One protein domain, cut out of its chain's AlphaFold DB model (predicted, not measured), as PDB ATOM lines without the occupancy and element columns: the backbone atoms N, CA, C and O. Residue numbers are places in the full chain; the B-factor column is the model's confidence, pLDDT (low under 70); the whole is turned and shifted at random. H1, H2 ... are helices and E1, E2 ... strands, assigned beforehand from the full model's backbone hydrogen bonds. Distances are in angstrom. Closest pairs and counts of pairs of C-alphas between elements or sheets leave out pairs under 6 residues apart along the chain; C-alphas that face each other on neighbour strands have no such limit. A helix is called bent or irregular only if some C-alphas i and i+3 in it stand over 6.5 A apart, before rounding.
ATOM      1  N   PRO A 266     132.549  63.517  95.858       92.88
ATOM      2  CA  PRO A 266     132.564  63.803  97.288       92.88
ATOM      3  C   PRO A 266     131.138  64.120  97.758       92.88
ATOM      4  O   PRO A 266     130.370  64.747  97.031       92.88
ATOM      5  N   SER A 267     130.781  63.699  98.970       93.19
ATOM      6  CA  SER A 267     129.467  63.978  99.569       93.19
ATOM      7  C   SER A 267     129.481  65.153 100.546       93.19
ATOM      8  O   SER A 267     128.428  65.651 100.936       93.19
ATOM      9  N   ASP A 268     130.669  65.583 100.972       95.94
ATOM     10  CA  ASP A 268     130.823  66.597 102.008       95.94
ATOM     11  C   ASP A 268     130.204  67.925 101.573       95.94
ATOM     12  O   ASP A 268     130.438  68.397 100.462       95.94
ATOM     13  N   GLY A 269     129.421  68.536 102.463       94.88
ATOM     14  CA  GLY A 269     128.771  69.828 102.228       94.88
ATOM     15  C   GLY A 269     127.481  69.778 101.403       94.88
ATOM     16  O   GLY A 269     126.834  70.814 101.243       94.88
ATOM     17  N   LEU A 270     127.065  68.604 100.916       94.12
ATOM     18  CA  LEU A 270     125.753  68.448 100.294       94.12
ATOM     19  C   LEU A 270     124.631  68.462 101.350       94.12
ATOM     20  O   LEU A 270     124.769  67.812 102.389       94.12
ATOM     21  N   PRO A 271     123.506  69.156 101.095       90.56
ATOM     22  CA  PRO A 271     122.337  69.109 101.975       90.56
ATOM     23  C   PRO A 271     121.568  67.778 101.895       90.56
ATOM     24  O   PRO A 271     120.865  67.425 102.838       90.56
ATOM     25  N   ASP A 272     121.696  67.060 100.780       87.81
ATOM     26  CA  ASP A 272     121.061  65.767 100.505       87.81
ATOM     27  C   ASP A 272     121.922  64.961  99.517       87.81
ATOM     28  O   ASP A 272     122.839  65.516  98.907       87.81
ATOM     29  N   TRP A 273     121.652  63.672  99.324       88.38
ATOM     30  CA  TRP A 273     122.395  62.854  98.363       88.38
ATOM     31  C   TRP A 273     122.104  63.293  96.917       88.38
ATOM     32  O   TRP A 273     120.965  63.542  96.530       88.38
ATOM     33  N   LEU A 274     123.156  63.420  96.111       90.62
ATOM     34  CA  LEU A 274     123.072  63.945  94.749       90.62
ATOM     35  C   LEU A 274     122.437  62.897  93.812       90.62
ATOM     36  O   LEU A 274     122.917  61.762  93.785       90.62
ATOM     37  N   HIS A 275     121.379  63.280  93.084       91.06
ATOM     38  CA  HIS A 275     120.634  62.481  92.088       91.06
ATOM     39  C   HIS A 275     119.719  63.369  91.240       91.06
ATOM     40  O   HIS A 275     119.480  64.507  91.637       91.06
ATOM     41  N   ASN A 276     119.197  62.896  90.100       91.38
ATOM     42  CA  ASN A 276     118.343  63.711  89.219       91.38
ATOM     43  C   ASN A 276     118.970  65.076  88.874       91.38
ATOM     44  O   ASN A 276     118.296  66.112  88.836       91.38
ATOM     45  N   ALA A 277     120.294  65.099  88.708       95.44
ATOM     46  CA  ALA A 277     121.052  66.334  88.745       95.44
ATOM     47  C   ALA A 277     121.458  66.833  87.364       95.44
ATOM     48  O   ALA A 277     121.978  66.091  86.535       95.44
ATOM     49  N   SER A 278     121.330  68.141  87.170       97.75
ATOM     50  CA  SER A 278     121.942  68.857  86.059       97.75
ATOM     51  C   SER A 278     123.211  69.547  86.538       97.75
ATOM     52  O   SER A 278     123.215  70.160  87.604       97.75
ATOM     53  N   VAL A 279     124.288  69.463  85.755       98.12
ATOM     54  CA  VAL A 279     125.603  70.014  86.109       98.12
ATOM     55  C   VAL A 279     126.104  70.931  85.002       98.12
ATOM     56  O   VAL A 279     126.052  70.580  83.826       98.12
ATOM     57  N   VAL A 280     126.639  72.094  85.375       97.94
ATOM     58  CA  VAL A 280     127.293  73.023  84.445       97.94
ATOM     59  C   VAL A 280     128.646  73.479  84.966       97.94
ATOM     60  O   VAL A 280     128.837  73.707  86.161       97.94
ATOM     61  N   TRP A 281     129.588  73.682  84.050       97.00
ATOM     62  CA  TRP A 281     130.831  74.389  84.344       97.00
ATOM     63  C   TRP A 281     130.619  75.902  84.254       97.00
ATOM     64  O   TRP A 281     130.046  76.391  83.284       97.00
ATOM     65  N   SER A 282     131.100  76.675  85.226       96.31
ATOM     66  CA  SER A 282     131.155  78.134  85.124       96.31
ATOM     67  C   SER A 282     132.612  78.594  85.003       96.31
ATOM     68  O   SER A 282     133.296  78.715  86.026       96.31
ATOM     69  N   PRO A 283     133.103  78.892  83.781       92.38
ATOM     70  CA  PRO A 283     134.469  79.374  83.576       92.38
ATOM     71  C   PRO A 283     134.772  80.645  84.372       92.38
ATOM     72  O   PRO A 283     135.817  80.733  85.011       92.38
ATOM     73  N   ALA A 284     133.831  81.594  84.410       91.94
ATOM     74  CA  ALA A 284     133.982  82.854  85.140       91.94
ATOM     75  C   ALA A 284     134.112  82.669  86.661       91.94
ATOM     76  O   ALA A 284     134.611  83.554  87.360       91.94
ATOM     77  N   ARG A 285     133.648  81.532  87.194       93.31
ATOM     78  CA  ARG A 285     133.699  81.217  88.627       93.31
ATOM     79  C   ARG A 285     134.751  80.175  88.977       93.31
ATOM     80  O   ARG A 285     135.089  80.078  90.150       93.31
ATOM     81  N   GLY A 286     135.264  79.422  88.005       95.12
ATOM     82  CA  GLY A 286     136.189  78.319  88.256       95.12
ATOM     83  C   GLY A 286     135.546  77.151  89.017       95.12
ATOM     84  O   GLY A 286     136.246  76.426  89.723       95.12
ATOM     85  N   ARG A 287     134.219  76.983  88.911       96.50
ATOM     86  CA  ARG A 287     133.430  76.013  89.690       96.50
ATOM     87  C   ARG A 287     132.411  75.285  88.824       96.50
ATOM     88  O   ARG A 287     131.867  75.866  87.882       96.50
ATOM     89  N   PHE A 288     132.113  74.047  89.197       97.94
ATOM     90  CA  PHE A 288     130.912  73.359  88.740       97.94
ATOM     91  C   PHE A 288     129.740  73.744  89.630       97.94
ATOM     92  O   PHE A 288     129.896  73.851  90.847       97.94
ATOM     93  N   TYR A 289     128.575  73.930  89.024       98.38
ATOM     94  CA  TYR A 289     127.306  74.070  89.723       98.38
ATOM     95  C   TYR A 289     126.421  72.885  89.382       98.38
ATOM     96  O   TYR A 289     126.409  72.451  88.229       98.38
ATOM     97  N   ALA A 290     125.675  72.399  90.366       98.31
ATOM     98  CA  ALA A 290     124.648  71.396  90.169       98.31
ATOM     99  C   ALA A 290     123.310  71.885  90.730       98.31
ATOM    100  O   ALA A 290     123.269  72.551  91.767       98.31
ATOM    101  N   ALA A 291     122.233  71.546  90.034       98.25
ATOM    102  CA  ALA A 291     120.868  71.604  90.533       98.25
ATOM    103  C   ALA A 291     120.357  70.168  90.599       98.25
ATOM    104  O   ALA A 291     120.656  69.389  89.693       98.25
ATOM    105  N   TYR A 292     119.679  69.798  91.681       96.75
ATOM    106  CA  TYR A 292     119.279  68.412  91.906       96.75
ATOM    107  C   TYR A 292     118.104  68.299  92.879       96.75
ATOM    108  O   TYR A 292     117.822  69.246  93.624       96.75
ATOM    109  N   ASP A 293     117.432  67.150  92.863       95.19
ATOM    110  CA  ASP A 293     116.297  66.864  93.741       95.19
ATOM    111  C   ASP A 293     116.754  66.819  95.205       95.19
ATOM    112  O   ASP A 293     117.781  66.231  95.543       95.19
ATOM    113  N   ALA A 294     116.006  67.482  96.085       94.94
ATOM    114  CA  ALA A 294     116.311  67.547  97.504       94.94
ATOM    115  C   ALA A 294     115.045  67.649  98.362       94.94
ATOM    116  O   ALA A 294     113.939  67.930  97.896       94.94
ATOM    117  N   GLY A 295     115.214  67.469  99.669       93.00
ATOM    118  CA  GLY A 295     114.142  67.675 100.636       93.00
ATOM    119  C   GLY A 295     113.339  66.404 100.892       93.00
ATOM    120  O   GLY A 295     113.873  65.294 100.946       93.00
ATOM    121  N   VAL A 296     112.038  66.538 101.142       91.56
ATOM    122  CA  VAL A 296     111.239  65.410 101.632       91.56
ATOM    123  C   VAL A 296     110.846  64.495 100.479       91.56
ATOM    124  O   VAL A 296     110.089  64.881  99.593       91.56
ATOM    125  N   TRP A 297     111.305  63.243 100.538       87.69
ATOM    126  CA  TRP A 297     110.854  62.193  99.626       87.69
ATOM    127  C   TRP A 297     109.351  61.943  99.757       87.69
ATOM    128  O   TRP A 297     108.843  61.690 100.859       87.69
ATOM    129  N   ASN A 298     108.642  61.939  98.632       83.62
ATOM    130  CA  ASN A 298     107.234  61.584  98.610       83.62
ATOM    131  C   ASN A 298     107.040  60.088  98.899       83.62
ATOM    132  O   ASN A 298     107.263  59.224  98.056       83.62
ATOM    133  N   LYS A 299     106.578  59.776 100.112       81.12
ATOM    134  CA  LYS A 299     106.276  58.401 100.546       81.12
ATOM    135  C   LYS A 299     104.830  57.986 100.281       81.12
ATOM    136  O   LYS A 299     104.399  56.935 100.754       81.12
ATOM    137  N   HIS A 300     104.049  58.812  99.589       76.25
ATOM    138  CA  HIS A 300     102.663  58.483  99.316       76.25
ATOM    139  C   HIS A 300     102.575  57.331  98.304       76.25
ATOM    140  O   HIS A 300     103.101  57.440  97.204       76.25
ATOM    141  N   THR A 301     101.857  56.253  98.636       69.06
ATOM    142  CA  THR A 301     101.802  55.010  97.834       69.06
ATOM    143  C   THR A 301     101.321  55.213  96.392       69.06
ATOM    144  O   THR A 301     101.715  54.471  95.504       69.06
ATOM    145  N   ASN A 302     100.493  56.236  96.158       64.75
ATOM    146  CA  ASN A 302     100.010  56.625  94.823       64.75
ATOM    147  C   ASN A 302     100.583  57.969  94.338       64.75
ATOM    148  O   ASN A 302     100.123  58.516  93.338       64.75
ATOM    149  N   GLY A 303     101.505  58.554  95.104       62.62
ATOM    150  CA  GLY A 303     102.169  59.797  94.740       62.62
ATOM    151  C   GLY A 303     103.372  59.519  93.840       62.62
ATOM    152  O   GLY A 303     103.910  58.413  93.865       62.62
ATOM    153  N   PRO A 304     103.804  60.499  93.037       72.25
ATOM    154  CA  PRO A 304     105.031  60.334  92.275       72.25
ATOM    155  C   PRO A 304     106.255  60.205  93.201       72.25
ATOM    156  O   PRO A 304     106.303  60.926  94.201       72.25
ATOM    157  N   PRO A 305     107.246  59.358  92.871       81.12
ATOM    158  CA  PRO A 305     108.457  59.156  93.671       81.12
ATOM    159  C   PRO A 305     109.461  60.303  93.467       81.12
ATOM    160  O   PRO A 305     110.521  60.117  92.884       81.12
ATOM    161  N   VAL A 306     109.092  61.510  93.893       88.44
ATOM    162  CA  VAL A 306     109.884  62.742  93.732       88.44
ATOM    163  C   VAL A 306     110.014  63.479  95.064       88.44
ATOM    164  O   VAL A 306     109.309  63.156  96.029       88.44
ATOM    165  N   GLN A 307     110.897  64.476  95.127       91.75
ATOM    166  CA  GLN A 307     111.099  65.294  96.322       91.75
ATOM    167  C   GLN A 307     110.466  66.688  96.222       91.75
ATOM    168  O   GLN A 307     110.040  67.150  95.161       91.75
ATOM    169  N   THR A 308     110.334  67.338  97.379       94.19
ATOM    170  CA  THR A 308     109.655  68.631  97.526       94.19
ATOM    171  C   THR A 308     110.434  69.802  96.942       94.19
ATOM    172  O   THR A 308     109.816  70.779  96.513       94.19
ATOM    173  N   ASP A 309     111.762  69.712  96.912       96.50
ATOM    174  CA  ASP A 309     112.645  70.854  96.718       96.50
ATOM    175  C   ASP A 309     113.754  70.557  95.700       96.50
ATOM    176  O   ASP A 309     114.073  69.412  95.392       96.50
ATOM    177  N   THR A 310     114.379  71.619  95.199       97.62
ATOM    178  CA  THR A 310     115.576  71.554  94.358       97.62
ATOM    179  C   THR A 310     116.706  72.293  95.056       97.62
ATOM    180  O   THR A 310     116.588  73.492  95.324       97.62
ATOM    181  N   ALA A 311     117.816  71.617  95.327       97.81
ATOM    182  CA  ALA A 311     119.011  72.253  95.871       97.81
ATOM    183  C   ALA A 311     119.933  72.733  94.745       97.81
ATOM    184  O   ALA A 311     120.113  72.053  93.737       97.81
ATOM    185  N   ILE A 312     120.546  73.901  94.941       98.31
ATOM    186  CA  ILE A 312     121.618  74.424  94.094       98.31
ATOM    187  C   ILE A 312     122.909  74.343  94.903       98.31
ATOM    188  O   ILE A 312     123.000  74.882  96.008       98.31
ATOM    189  N   VAL A 313     123.912  73.663  94.360       98.12
ATOM    190  CA  VAL A 313     125.215  73.460  95.004       98.12
ATOM    191  C   VAL A 313     126.348  73.778  94.035       98.12
ATOM    192  O   VAL A 313     126.161  73.776  92.818       98.12
ATOM    193  N   SER A 314     127.546  74.041  94.552       98.06
ATOM    194  CA  SER A 314     128.740  74.194  93.722       98.06
ATOM    195  C   SER A 314     129.990  73.592  94.342       98.06
ATOM    196  O   SER A 314     130.132  73.538  95.561       98.06
ATOM    197  N   ILE A 315     130.948  73.221  93.503       97.75
ATOM    198  CA  ILE A 315     132.250  72.694  93.914       97.75
ATOM    199  C   ILE A 315     133.352  73.280  93.030       97.75
ATOM    200  O   ILE A 315     133.129  73.583  91.855       97.75
ATOM    201  N   ASP A 316     134.539  73.486  93.602       97.62
ATOM    202  CA  ASP A 316     135.687  73.994  92.853       97.62
ATOM    203  C   ASP A 316     136.104  73.025  91.738       97.62
ATOM    204  O   ASP A 316     136.036  71.804  91.877       97.62
ATOM    205  N   GLY A 317     136.513  73.572  90.588       96.31
ATOM    206  CA  GLY A 317     136.827  72.758  89.411       96.31
ATOM    207  C   GLY A 317     137.939  71.746  89.674       96.31
ATOM    208  O   GLY A 317     137.808  70.579  89.316       96.31
ATOM    209  N   GLY A 318     139.016  72.177  90.339       96.19
ATOM    210  CA  GLY A 318     140.132  71.294  90.700       96.19
ATOM    211  C   GLY A 318     139.704  70.138  91.607       96.19
ATOM    212  O   GLY A 318     140.132  69.005  91.392       96.19
ATOM    213  N   ASP A 319     138.807  70.414  92.551       96.81
ATOM    214  CA  ASP A 319     138.262  69.440  93.498       96.81
ATOM    215  C   ASP A 319     137.391  68.393  92.790       96.81
ATOM    216  O   ASP A 319     137.578  67.191  92.993       96.81
ATOM    217  N   MET A 320     136.530  68.827  91.861       95.06
ATOM    218  CA  MET A 320     135.742  67.926  91.012       95.06
ATOM    219  C   MET A 320     136.634  66.950  90.226       95.06
ATOM    220  O   MET A 320     136.410  65.739  90.253       95.06
ATOM    221  N   TRP A 321     137.679  67.457  89.561       94.00
ATOM    222  CA  TRP A 321     138.622  66.627  88.797       94.00
ATOM    223  C   TRP A 321     139.427  65.670  89.683       94.00
ATOM    224  O   TRP A 321     139.723  64.542  89.274       94.00
ATOM    225  N   ALA A 322     139.767  66.099  90.899       93.81
ATOM    226  CA  ALA A 322     140.456  65.279  91.886       93.81
ATOM    227  C   ALA A 322     139.539  64.237  92.555       93.81
ATOM    228  O   ALA A 322     140.050  63.276  93.129       93.81
ATOM    229  N   GLY A 323     138.211  64.395  92.470       91.75
ATOM    230  CA  GLY A 323     137.251  63.590  93.230       91.75
ATOM    231  C   GLY A 323     137.332  63.855  94.737       91.75
ATOM    232  O   GLY A 323     137.161  62.936  95.534       91.75
ATOM    233  N   ALA A 324     137.657  65.088  95.121       93.81
ATOM    234  CA  ALA A 324     137.889  65.520  96.496       93.81
ATOM    235  C   ALA A 324     137.170  66.853  96.770       93.81
ATOM    236  O   ALA A 324     136.433  67.341  95.921       93.81
ATOM    237  N   GLY A 325     137.395  67.442  97.944       95.06
ATOM    238  CA  GLY A 325     136.816  68.732  98.324       95.06
ATOM    239  C   GLY A 325     135.422  68.618  98.937       95.06
ATOM    240  O   GLY A 325     134.959  67.532  99.287       95.06
ATOM    241  N   SER A 326     134.765  69.765  99.098       96.62
ATOM    242  CA  SER A 326     133.421  69.853  99.672       96.62
ATOM    243  C   SER A 326     132.531  70.744  98.820       96.62
ATOM    244  O   SER A 326     132.945  71.801  98.335       96.62
ATOM    245  N   TRP A 327     131.283  70.325  98.670       97.75
ATOM    246  CA  TRP A 327     130.245  71.119  98.047       97.75
ATOM    247  C   TRP A 327     129.887  72.315  98.922       97.75
ATOM    248  O   TRP A 327     129.889  72.266 100.152       97.75
ATOM    249  N   ARG A 328     129.547  73.409  98.257       97.12
ATOM    250  CA  ARG A 328     128.927  74.579  98.855       97.12
ATOM    251  C   ARG A 328     127.451  74.554  98.507       97.12
ATOM    252  O   ARG A 328     127.108  74.553  97.328       97.12
ATOM    253  N   HIS A 329     126.592  74.575  99.519       96.69
ATOM    254  CA  HIS A 329     125.178  74.882  99.328       96.69
ATOM    255  C   HIS A 329     125.016  76.355  98.941       96.69
ATOM    256  O   HIS A 329     125.561  77.238  99.605       96.69
ATOM    257  N   GLU A 330     124.335  76.605  97.825       96.69
ATOM    258  CA  GLU A 330     124.088  77.946  97.298       96.69
ATOM    259  C   GLU A 330     122.722  78.458  97.757       96.69
ATOM    260  O   GLU A 330     122.651  79.470  98.447       96.69
ATOM    261  N   GLU A 331     121.659  77.750  97.373       96.94
ATOM    262  CA  GLU A 331     120.255  78.078  97.639       96.94
ATOM    263  C   GLU A 331     119.383  76.814  97.486       96.94
ATOM    264  O   GLU A 331     119.841  75.781  96.988       96.94
ATOM    265  N   THR A 332     118.110  76.897  97.882       97.44
ATOM    266  CA  THR A 332     117.117  75.831  97.669       97.44
ATOM    267  C   THR A 332     115.813  76.411  97.124       97.44
ATOM    268  O   THR A 332     115.200  77.276  97.752       97.44
ATOM    269  N   ILE A 333     115.353  75.901  95.981       98.06
ATOM    270  CA  ILE A 333     114.024  76.178  95.432       98.06
ATOM    271  C   ILE A 333     113.027  75.268  96.150       98.06
ATOM    272  O   ILE A 333     113.176  74.051  96.161       98.06
ATOM    273  N   THR A 334     111.999  75.871  96.730       97.06
ATOM    274  CA  THR A 334     110.961  75.194  97.523       97.06
ATOM    275  C   THR A 334     109.573  75.595  97.043       97.06
ATOM    276  O   THR A 334     109.425  76.538  96.259       97.06
ATOM    277  N   GLY A 335     108.529  74.980  97.603       95.75
ATOM    278  CA  GLY A 335     107.143  75.370  97.329       95.75
ATOM    279  C   GLY A 335     106.795  76.827  97.662       95.75
ATOM    280  O   GLY A 335     105.836  77.357  97.110       95.75
ATOM    281  N   ALA A 336     107.587  77.522  98.488       96.50
ATOM    282  CA  ALA A 336     107.417  78.961  98.714       96.50
ATOM    283  C   ALA A 336     107.764  79.807  97.473       96.50
ATOM    284  O   ALA A 336     107.246  80.910  97.318       96.50
ATOM    285  N   HIS A 337     108.622  79.289  96.590       97.75
ATOM    286  CA  HIS A 337     109.066  79.982  95.383       97.75
ATOM    287  C   HIS A 337     108.132  79.712  94.204       97.75
ATOM    288  O   HIS A 337     107.818  80.631  93.451       97.75
ATOM    289  N   SER A 338     107.676  78.467  94.041       97.12
ATOM    290  CA  SER A 338     106.834  78.052  92.912       97.12
ATOM    291  C   SER A 338     105.335  78.050  93.209       97.12
ATOM    292  O   SER A 338     104.531  78.081  92.284       97.12
ATOM    293  N   GLY A 339     104.936  77.991  94.481       96.00
ATOM    294  CA  GLY A 339     103.552  77.720  94.876       96.00
ATOM    295  C   GLY A 339     103.129  76.256  94.690       96.00
ATOM    296  O   GLY A 339     101.945  75.947  94.831       96.00
ATOM    297  N   HIS A 340     104.069  75.356  94.378       94.31
ATOM    298  CA  HIS A 340     103.825  73.937  94.121       94.31
ATOM    299  C   HIS A 340     104.440  73.030  95.189       94.31
ATOM    300  O   HIS A 340     105.457  73.359  95.797       94.31
ATOM    301  N   ALA A 341     103.822  71.868  95.413       92.19
ATOM    302  CA  ALA A 341     104.252  70.933  96.455       92.19
ATOM    303  C   ALA A 341     105.590  70.237  96.147       92.19
ATOM    304  O   ALA A 341     106.317  69.890  97.073       92.19
ATOM    305  N   PHE A 342     105.893  70.025  94.866       94.06
ATOM    306  CA  PHE A 342     107.108  69.360  94.399       94.06
ATOM    307  C   PHE A 342     107.852  70.246  93.405       94.06
ATOM    308  O   PHE A 342     107.209  70.869  92.557       94.06
ATOM    309  N   ASN A 343     109.181  70.271  93.513       96.38
ATOM    310  CA  ASN A 343     110.112  71.022  92.669       96.38
ATOM    311  C   ASN A 343     111.311  70.109  92.388       96.38
ATOM    312  O   ASN A 343     112.179  69.974  93.240       96.38
ATOM    313  N   HIS A 344     111.321  69.428  91.249       95.88
ATOM    314  CA  HIS A 344     112.159  68.244  91.026       95.88
ATOM    315  C   HIS A 344     112.570  68.107  89.549       95.88
ATOM    316  O   HIS A 344     112.166  68.922  88.718       95.88
ATOM    317  N   ASN A 345     113.354  67.080  89.214       95.81
ATOM    318  CA  ASN A 345     113.894  66.746  87.894       95.81
ATOM    319  C   ASN A 345     114.386  67.981  87.133       95.81
ATOM    320  O   ASN A 345     113.698  68.532  86.264       95.81
ATOM    321  N   THR A 346     115.576  68.430  87.508       96.12
ATOM    322  CA  THR A 346     116.070  69.766  87.179       96.12
ATOM    323  C   THR A 346     116.958  69.784  85.938       96.12
ATOM    324  O   THR A 346     117.557  68.789  85.549       96.12
ATOM    325  N   GLY A 347     117.056  70.962  85.334       98.25
ATOM    326  CA  GLY A 347     117.956  71.322  84.254       98.25
ATOM    327  C   GLY A 347     118.529  72.709  84.500       98.25
ATOM    328  O   GLY A 347     117.882  73.565  85.102       98.25
ATOM    329  N   ILE A 348     119.734  72.974  84.006       98.69
ATOM    330  CA  ILE A 348     120.328  74.314  84.022       98.69
ATOM    331  C   ILE A 348     120.472  74.807  82.582       98.69
ATOM    332  O   ILE A 348     120.959  74.082  81.713       98.69
ATOM    333  N   VAL A 349     120.069  76.055  82.325       98.56
ATOM    334  CA  VAL A 349     120.282  76.696  81.020       98.56
ATOM    335  C   VAL A 349     121.776  76.833  80.754       98.56
ATOM    336  O   VAL A 349     122.516  77.467  81.515       98.56
ATOM    337  N   ARG A 350     122.223  76.248  79.644       98.38
ATOM    338  CA  ARG A 350     123.641  76.122  79.318       98.38
ATOM    339  C   ARG A 350     123.940  76.444  77.864       98.38
ATOM    340  O   ARG A 350     123.082  76.431  76.984       98.38
ATOM    341  N   THR A 351     125.204  76.747  77.633       98.38
ATOM    342  CA  THR A 351     125.791  76.838  76.298       98.38
ATOM    343  C   THR A 351     125.822  75.454  75.630       98.38
ATOM    344  O   THR A 351     125.748  74.435  76.321       98.38
ATOM    345  N   PRO A 352     126.041  75.379  74.303       98.31
ATOM    346  CA  PRO A 352     126.197  74.108  73.584       98.31
ATOM    347  C   PRO A 352     127.261  73.151  74.136       98.31
ATOM    348  O   PRO A 352     127.224  71.965  73.828       98.31
ATOM    349  N   TRP A 353     128.217  73.652  74.920       97.94
ATOM    350  CA  TRP A 353     129.335  72.885  75.475       97.94
ATOM    351  C   TRP A 353     129.138  72.510  76.953       97.94
ATOM    352  O   TRP A 353     130.079  72.053  77.598       97.94
ATOM    353  N   GLY A 354     127.941  72.717  77.513       96.44
ATOM    354  CA  GLY A 354     127.626  72.369  78.903       96.44
ATOM    355  C   GLY A 354     128.203  73.331  79.951       96.44
ATOM    356  O   GLY A 354     128.268  73.013  81.136       96.44
ATOM    357  N   SER A 355     128.640  74.521  79.528       97.25
ATOM    358  CA  SER A 355     128.985  75.614  80.450       97.25
ATOM    359  C   SER A 355     127.768  76.492  80.742       97.25
ATOM    360  O   SER A 355     126.895  76.613  79.882       97.25
ATOM    361  N   ALA A 356     127.729  77.140  81.908       96.75
ATOM    362  CA  ALA A 356     126.681  78.084  82.294       96.75
ATOM    363  C   ALA A 356     126.459  79.145  81.201       96.75
ATOM    364  O   ALA A 356     127.417  79.683  80.648       96.75
ATOM    365  N   ALA A 357     125.196  79.444  80.885       95.62
ATOM    366  CA  ALA A 357     124.852  80.413  79.839       95.62
ATOM    367  C   ALA A 357     125.069  81.885  80.253       95.62
ATOM    368  O   ALA A 357     125.005  82.774  79.407       95.62
ATOM    369  N   SER A 358     125.317  82.151  81.540       94.69
ATOM    370  CA  SER A 358     125.546  83.490  82.086       94.69
ATOM    371  C   SER A 358     126.649  83.493  83.147       94.69
ATOM    372  O   SER A 358     126.764  82.572  83.956       94.69
ATOM    373  N   ASP A 359     127.420  84.581  83.187       93.19
ATOM    374  CA  ASP A 359     128.459  84.827  84.196       93.19
ATOM    375  C   ASP A 359     127.920  85.505  85.470       93.19
ATOM    376  O   ASP A 359     128.647  85.687  86.459       93.19
ATOM    377  N   THR A 360     126.639  85.885  85.468       94.06
ATOM    378  CA  THR A 360     125.976  86.574  86.584       94.06
ATOM    379  C   THR A 360     125.036  85.675  87.378       94.06
ATOM    380  O   THR A 360     124.591  86.079  88.448       94.06
ATOM    381  N   GLY A 361     124.726  84.473  86.892       95.81
ATOM    382  CA  GLY A 361     123.817  83.560  87.572       95.81
ATOM    383  C   GLY A 361     123.471  82.319  86.758       95.81
ATOM    384  O   GLY A 361     123.945  82.138  85.639       95.81
ATOM    385  N   LEU A 362     122.609  81.485  87.330       97.88
ATOM    386  CA  LEU A 362     122.046  80.292  86.709       97.88
ATOM    387  C   LEU A 362     120.544  80.471  86.538       97.88
ATOM    388  O   LEU A 362     119.856  80.893  87.466       97.88
ATOM    389  N   GLU A 363     120.021  80.093  85.380       98.19
ATOM    390  CA  GLU A 363     118.596  79.816  85.233       98.19
ATOM    391  C   GLU A 363     118.396  78.310  85.403       98.19
ATOM    392  O   GLU A 363     118.867  77.515  84.587       98.19
ATOM    393  N   VAL A 364     117.742  77.931  86.499       98.69
ATOM    394  CA  VAL A 364     117.398  76.548  86.823       98.69
ATOM    395  C   VAL A 364     115.975  76.301  86.356       98.69
ATOM    396  O   VAL A 364     115.040  76.949  86.831       98.69
ATOM    397  N   VAL A 365     115.808  75.364  85.432       98.69
ATOM    398  CA  VAL A 365     114.510  74.872  84.983       98.69
ATOM    399  C   VAL A 365     114.191  73.596  85.754       98.69
ATOM    400  O   VAL A 365     114.994  72.677  85.783       98.69
ATOM    401  N   HIS A 366     113.032  73.522  86.388       98.06
ATOM    402  CA  HIS A 366     112.622  72.386  87.212       98.06
ATOM    403  C   HIS A 366     111.180  72.008  86.892       98.06
ATOM    404  O   HIS A 366     110.373  72.851  86.484       98.06
ATOM    405  N   ALA A 367     110.854  70.733  87.052       97.25
ATOM    406  CA  ALA A 367     109.478  70.285  87.043       97.25
ATOM    407  C   ALA A 367     108.803  70.698  88.353       97.25
ATOM    408  O   ALA A 367     109.355  70.517  89.440       97.25
ATOM    409  N   VAL A 368     107.593  71.235  88.251       95.75
ATOM    410  CA  VAL A 368     106.708  71.420  89.401       95.75
ATOM    411  C   VAL A 368     105.593  70.392  89.381       95.75
ATOM    412  O   VAL A 368     105.123  70.003  88.312       95.75
ATOM    413  N   GLY A 369     105.095  70.011  90.552       91.00
ATOM    414  CA  GLY A 369     103.959  69.104  90.673       91.00
ATOM    415  C   GLY A 369     103.152  69.348  91.941       91.00
ATOM    416  O   GLY A 369     103.662  69.849  92.939       91.00
ATOM    417  N   ASN A 370     101.878  68.954  91.918       84.62
ATOM    418  CA  ASN A 370     101.000  68.991  93.100       84.62
ATOM    419  C   ASN A 370     100.564  67.590  93.558       84.62
ATOM    420  O   ASN A 370      99.676  67.450  94.393       84.62
ATOM    421  N   GLY A 371     101.199  66.547  93.013       67.06
ATOM    422  CA  GLY A 371     101.145  65.170  93.512       67.06
ATOM    423  C   GLY A 371      99.848  64.403  93.300       67.06
ATOM    424  O   GLY A 371      99.842  63.199  93.534       67.06
ATOM    425  N   TRP A 372      98.763  65.050  92.864       66.25
ATOM    426  CA  TRP A 372      97.441  64.435  92.927       66.25
ATOM    427  C   TRP A 372      96.554  64.784  91.737       66.25
ATOM    428  O   TRP A 372      96.116  65.921  91.572       66.25
ATOM    429  N   ALA A 373      96.222  63.768  90.941       55.97
ATOM    430  CA  ALA A 373      95.055  63.813  90.073       55.97
ATOM    431  C   ALA A 373      93.827  63.341  90.877       55.97
ATOM    432  O   ALA A 373      93.881  62.258  91.474       55.97
ATOM    433  N   PRO A 374      92.707  64.089  90.895       50.34
ATOM    434  CA  PRO A 374      91.450  63.585  91.439       50.34
ATOM    435  C   PRO A 374      91.082  62.267  90.733       50.34
ATOM    436  O   PRO A 374      90.878  62.260  89.520       50.34
ATOM    437  N   GLY A 375      91.054  61.148  91.467       56.88
ATOM    438  CA  GLY A 375      90.717  59.823  90.919       56.88
ATOM    439  C   GLY A 375      91.787  58.724  91.020       56.88
ATOM    440  O   GLY A 375      91.541  57.633  90.518       56.88
ATOM    441  N   GLY A 376      92.933  58.959  91.677       54.81
ATOM    442  CA  GLY A 376      93.852  57.874  92.074       54.81
ATOM    443  C   GLY A 376      94.776  57.328  90.975       54.81
ATOM    444  O   GLY A 376      94.991  56.123  90.908       54.81
ATOM    445  N   GLY A 377      95.333  58.198  90.127       61.78
ATOM    446  CA  GLY A 377      96.371  57.837  89.147       61.78
ATOM    447  C   GLY A 377      97.731  58.473  89.454       61.78
ATOM    448  O   GLY A 377      97.809  59.386  90.275       61.78
ATOM    449  N   TRP A 378      98.781  58.022  88.755       67.06
ATOM    450  CA  TRP A 378     100.127  58.616  88.814       67.06
ATOM    451  C   TRP A 378     100.065  60.146  88.632       67.06
ATOM    452  O   TRP A 378      99.501  60.641  87.654       67.06
ATOM    453  N   GLY A 379     100.628  60.901  89.584       78.31
ATOM    454  CA  GLY A 379     100.534  62.370  89.668       78.31
ATOM    455  C   GLY A 379     101.300  63.153  88.591       78.31
ATOM    456  O   GLY A 379     101.207  64.385  88.551       78.31
ATOM    457  N   VAL A 380     102.006  62.451  87.698       86.69
ATOM    458  CA  VAL A 380     102.855  63.018  86.635       86.69
ATOM    459  C   VAL A 380     102.100  63.957  85.699       86.69
ATOM    460  O   VAL A 380     102.672  64.915  85.200       86.69
ATOM    461  N   TRP A 381     100.787  63.779  85.520       89.19
ATOM    462  CA  TRP A 381      99.961  64.647  84.662       89.19
ATOM    463  C   TRP A 381      99.969  66.127  85.074       89.19
ATOM    464  O   TRP A 381      99.608  66.992  84.274       89.19
ATOM    465  N   THR A 382     100.359  66.416  86.319       89.06
ATOM    466  CA  THR A 382     100.492  67.783  86.837       89.06
ATOM    467  C   THR A 382     101.837  68.431  86.511       89.06
ATOM    468  O   THR A 382     101.977  69.630  86.727       89.06
ATOM    469  N   TYR A 383     102.800  67.680  85.968       93.81
ATOM    470  CA  TYR A 383     104.167  68.154  85.781       93.81
ATOM    471  C   TYR A 383     104.278  69.214  84.703       93.81
ATOM    472  O   TYR A 383     103.867  68.998  83.558       93.81
ATOM    473  N   ARG A 384     104.838  70.363  85.075       95.81
ATOM    474  CA  ARG A 384     105.113  71.492  84.182       95.81
ATOM    475  C   ARG A 384     106.511  72.023  84.444       95.81
ATOM    476  O   ARG A 384     106.961  72.021  85.582       95.81
ATOM    477  N   LEU A 385     107.161  72.527  83.400       98.38
ATOM    478  CA  LEU A 385     108.473  73.150  83.528       98.38
ATOM    479  C   LEU A 385     108.328  74.600  83.988       98.38
ATOM    480  O   LEU A 385     107.587  75.387  83.394       98.38
ATOM    481  N   TRP A 386     109.044  74.939  85.049       98.44
ATOM    482  CA  TRP A 386     109.164  76.278  85.609       98.44
ATOM    483  C   TRP A 386     110.633  76.662  85.681       98.44
ATOM    484  O   TRP A 386     111.500  75.792  85.649       98.44
ATOM    485  N   SER A 387     110.929  77.953  85.775       98.06
ATOM    486  CA  SER A 387     112.290  78.440  85.951       98.06
ATOM    487  C   SER A 387     112.441  79.361  87.155       98.06
ATOM    488  O   SER A 387     111.528  80.104  87.529       98.06
ATOM    489  N   THR A 388     113.630  79.306  87.751       98.38
ATOM    490  CA  THR A 388     114.088  80.185  88.829       98.38
ATOM    491  C   THR A 388     115.499  80.648  88.509       98.38
ATOM    492  O   THR A 388     116.348  79.854  88.102       98.38
ATOM    493  N   THR A 389     115.775  81.937  88.700       97.31
ATOM    494  CA  THR A 389     117.115  82.489  88.483       97.31
ATOM    495  C   THR A 389     117.859  82.609  89.806       97.31
ATOM    496  O   THR A 389     117.477  83.398  90.667       97.31
ATOM    497  N   TYR A 390     118.958  81.876  89.939       97.31
ATOM    498  CA  TYR A 390     119.943  82.075  90.994       97.31
ATOM    499  C   TYR A 390     120.973  83.109  90.540       97.31
ATOM    500  O   TYR A 390     121.635  82.919  89.524       97.31
ATOM    501  N   SER A 391     121.128  84.203  91.283       96.31
ATOM    502  CA  SER A 391     122.162  85.204  90.994       96.31
ATOM    503  C   SER A 391     123.450  84.843  91.715       96.31
ATOM    504  O   SER A 391     123.449  84.621  92.924       96.31
ATOM    505  N   PHE A 392     124.569  84.826  90.997       93.44
ATOM    506  CA  PHE A 392     125.852  84.577  91.630       93.44
ATOM    507  C   PHE A 392     126.217  85.722  92.587       93.44
ATOM    508  O   PHE A 392     126.099  86.893  92.212       93.44
ATOM    509  N   PRO A 393     126.761  85.411  93.776       86.62
ATOM    510  CA  PRO A 393     127.299  86.420  94.672       86.62
ATOM    511  C   PRO A 393     128.361  87.272  93.971       86.62
ATOM    512  O   PRO A 393     129.113  86.779  93.117       86.62
ATOM    513  N   ALA A 394     128.457  88.550  94.346       81.94
ATOM    514  CA  ALA A 394     129.545  89.407  93.887       81.94
ATOM    515  C   ALA A 394     130.894  88.741  94.212       81.94
ATOM    516  O   ALA A 394     131.091  88.245  95.323       81.94
TER     517      ALA A 394
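AT A GLANCE: This is residues 266 to 394 of the 398 residues of an uncharacterized protein of Actinomadura rudentiformis (UniProt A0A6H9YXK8). The model is an elongated sandwich of two strongly twisted sheets, one of four strands (E1 to E4) and one of three (E5, E6, E7), face to face, with the strands of the one at 15 degrees to those of the other. The short helix H1 sits at one end of the length, while H2 and H3 and the loop of residues 371 to 378 lie toward the other. The printed part has 129 residues, with seven named strands and three named helices in the order E1 E2 E3 H1 E4 H2 E5 E6 H3 E7. The sheets run E1 - E2 - E3 - E4 and E5 - E6 - E7, both antiparallel throughout, and the class is mostly strand. The whole is compact, with a radius of gyration of the C-alphas of 15.3 A and spans of 50 by 26 by 25 A.

HOW THE PARTS SIT: Residues 266 to 277 hold no named element. E1, residues 278 to 282, E2, residues 287 to 297, and E3, residues 307 to 316, form a meander, each strand the antiparallel neighbour of the one before, in two hairpins. N 280 and O 289, 2.9 A apart, are within hydrogen-bond range between E1 and E2, as are N 294 and O 309, 2.8 A, between E2 and E3. H1, residues 317 to 322, is on this sheet at a height over the sheet of 6.4 A, stands up from it at 65 degrees and only just lies over E3, with 3 of its C-alphas falling on that strand. E4, residues 328 to 333, is the antiparallel neighbour of E3, with N 310 and O 333 at 2.9 A, and is an edge strand, as is E1. H2, residues 335 to 338, comes between E4 and E5, residues 342 to 350, where the chain changes from one sheet of the sandwich to the other. E5 bends by 59 degrees at residue 345. It touches E3, where the closest C-alphas are those of Thr 308 and Phe 342, 4.1 A apart, and E2, where those of Asp 293 and His 344 are 5.1 A apart. E5 forms a hairpin with E6, residues 361 to 369, with N 347 and O 365 at 2.7 A. H3, residues 379 to 382, touches E6, the closest C-alphas being those of Gly 369 and Thr 382, 5.3 A. E7, residues 384 to 391, is the antiparallel neighbour of E6, with N 364 and O 388 at 2.9 A. H2 and H3 only graze the sheet E5 E6 E7, and H1 is apart from its three strands. Every O i to N i+4 pair is within hydrogen-bond range in H1, while H2 and H3 are too short for such a pair.

IN THESE COORDINATES: E1 begins at C-alpha 278, (121.942, 68.857, 86.059), and is 13.1 A long. E2 is 28.3 A long, E3 26.3 A and E4 15.4 A. E5 begins at C-alpha 342, (107.108, 69.360, 94.399), and is 23.4 A from first to last C-alpha, E6 24.8 A, and E7 22.9 A, ending at C-alpha 391, (122.162, 85.204, 90.994). H1 is 8.7 A long, H2 5.2 A and H3 6.1 A; H3 is neither bent nor irregular, but only just.

THE WHOLE: The two C-alphas farthest apart are those of Gly 318 and Gly 375, 50.7 A. The printed part has no cut, and no link is long. The mean pLDDT of the printed part is 91.5, and it is under 70 in residues 301 to 303 and 371 to 378.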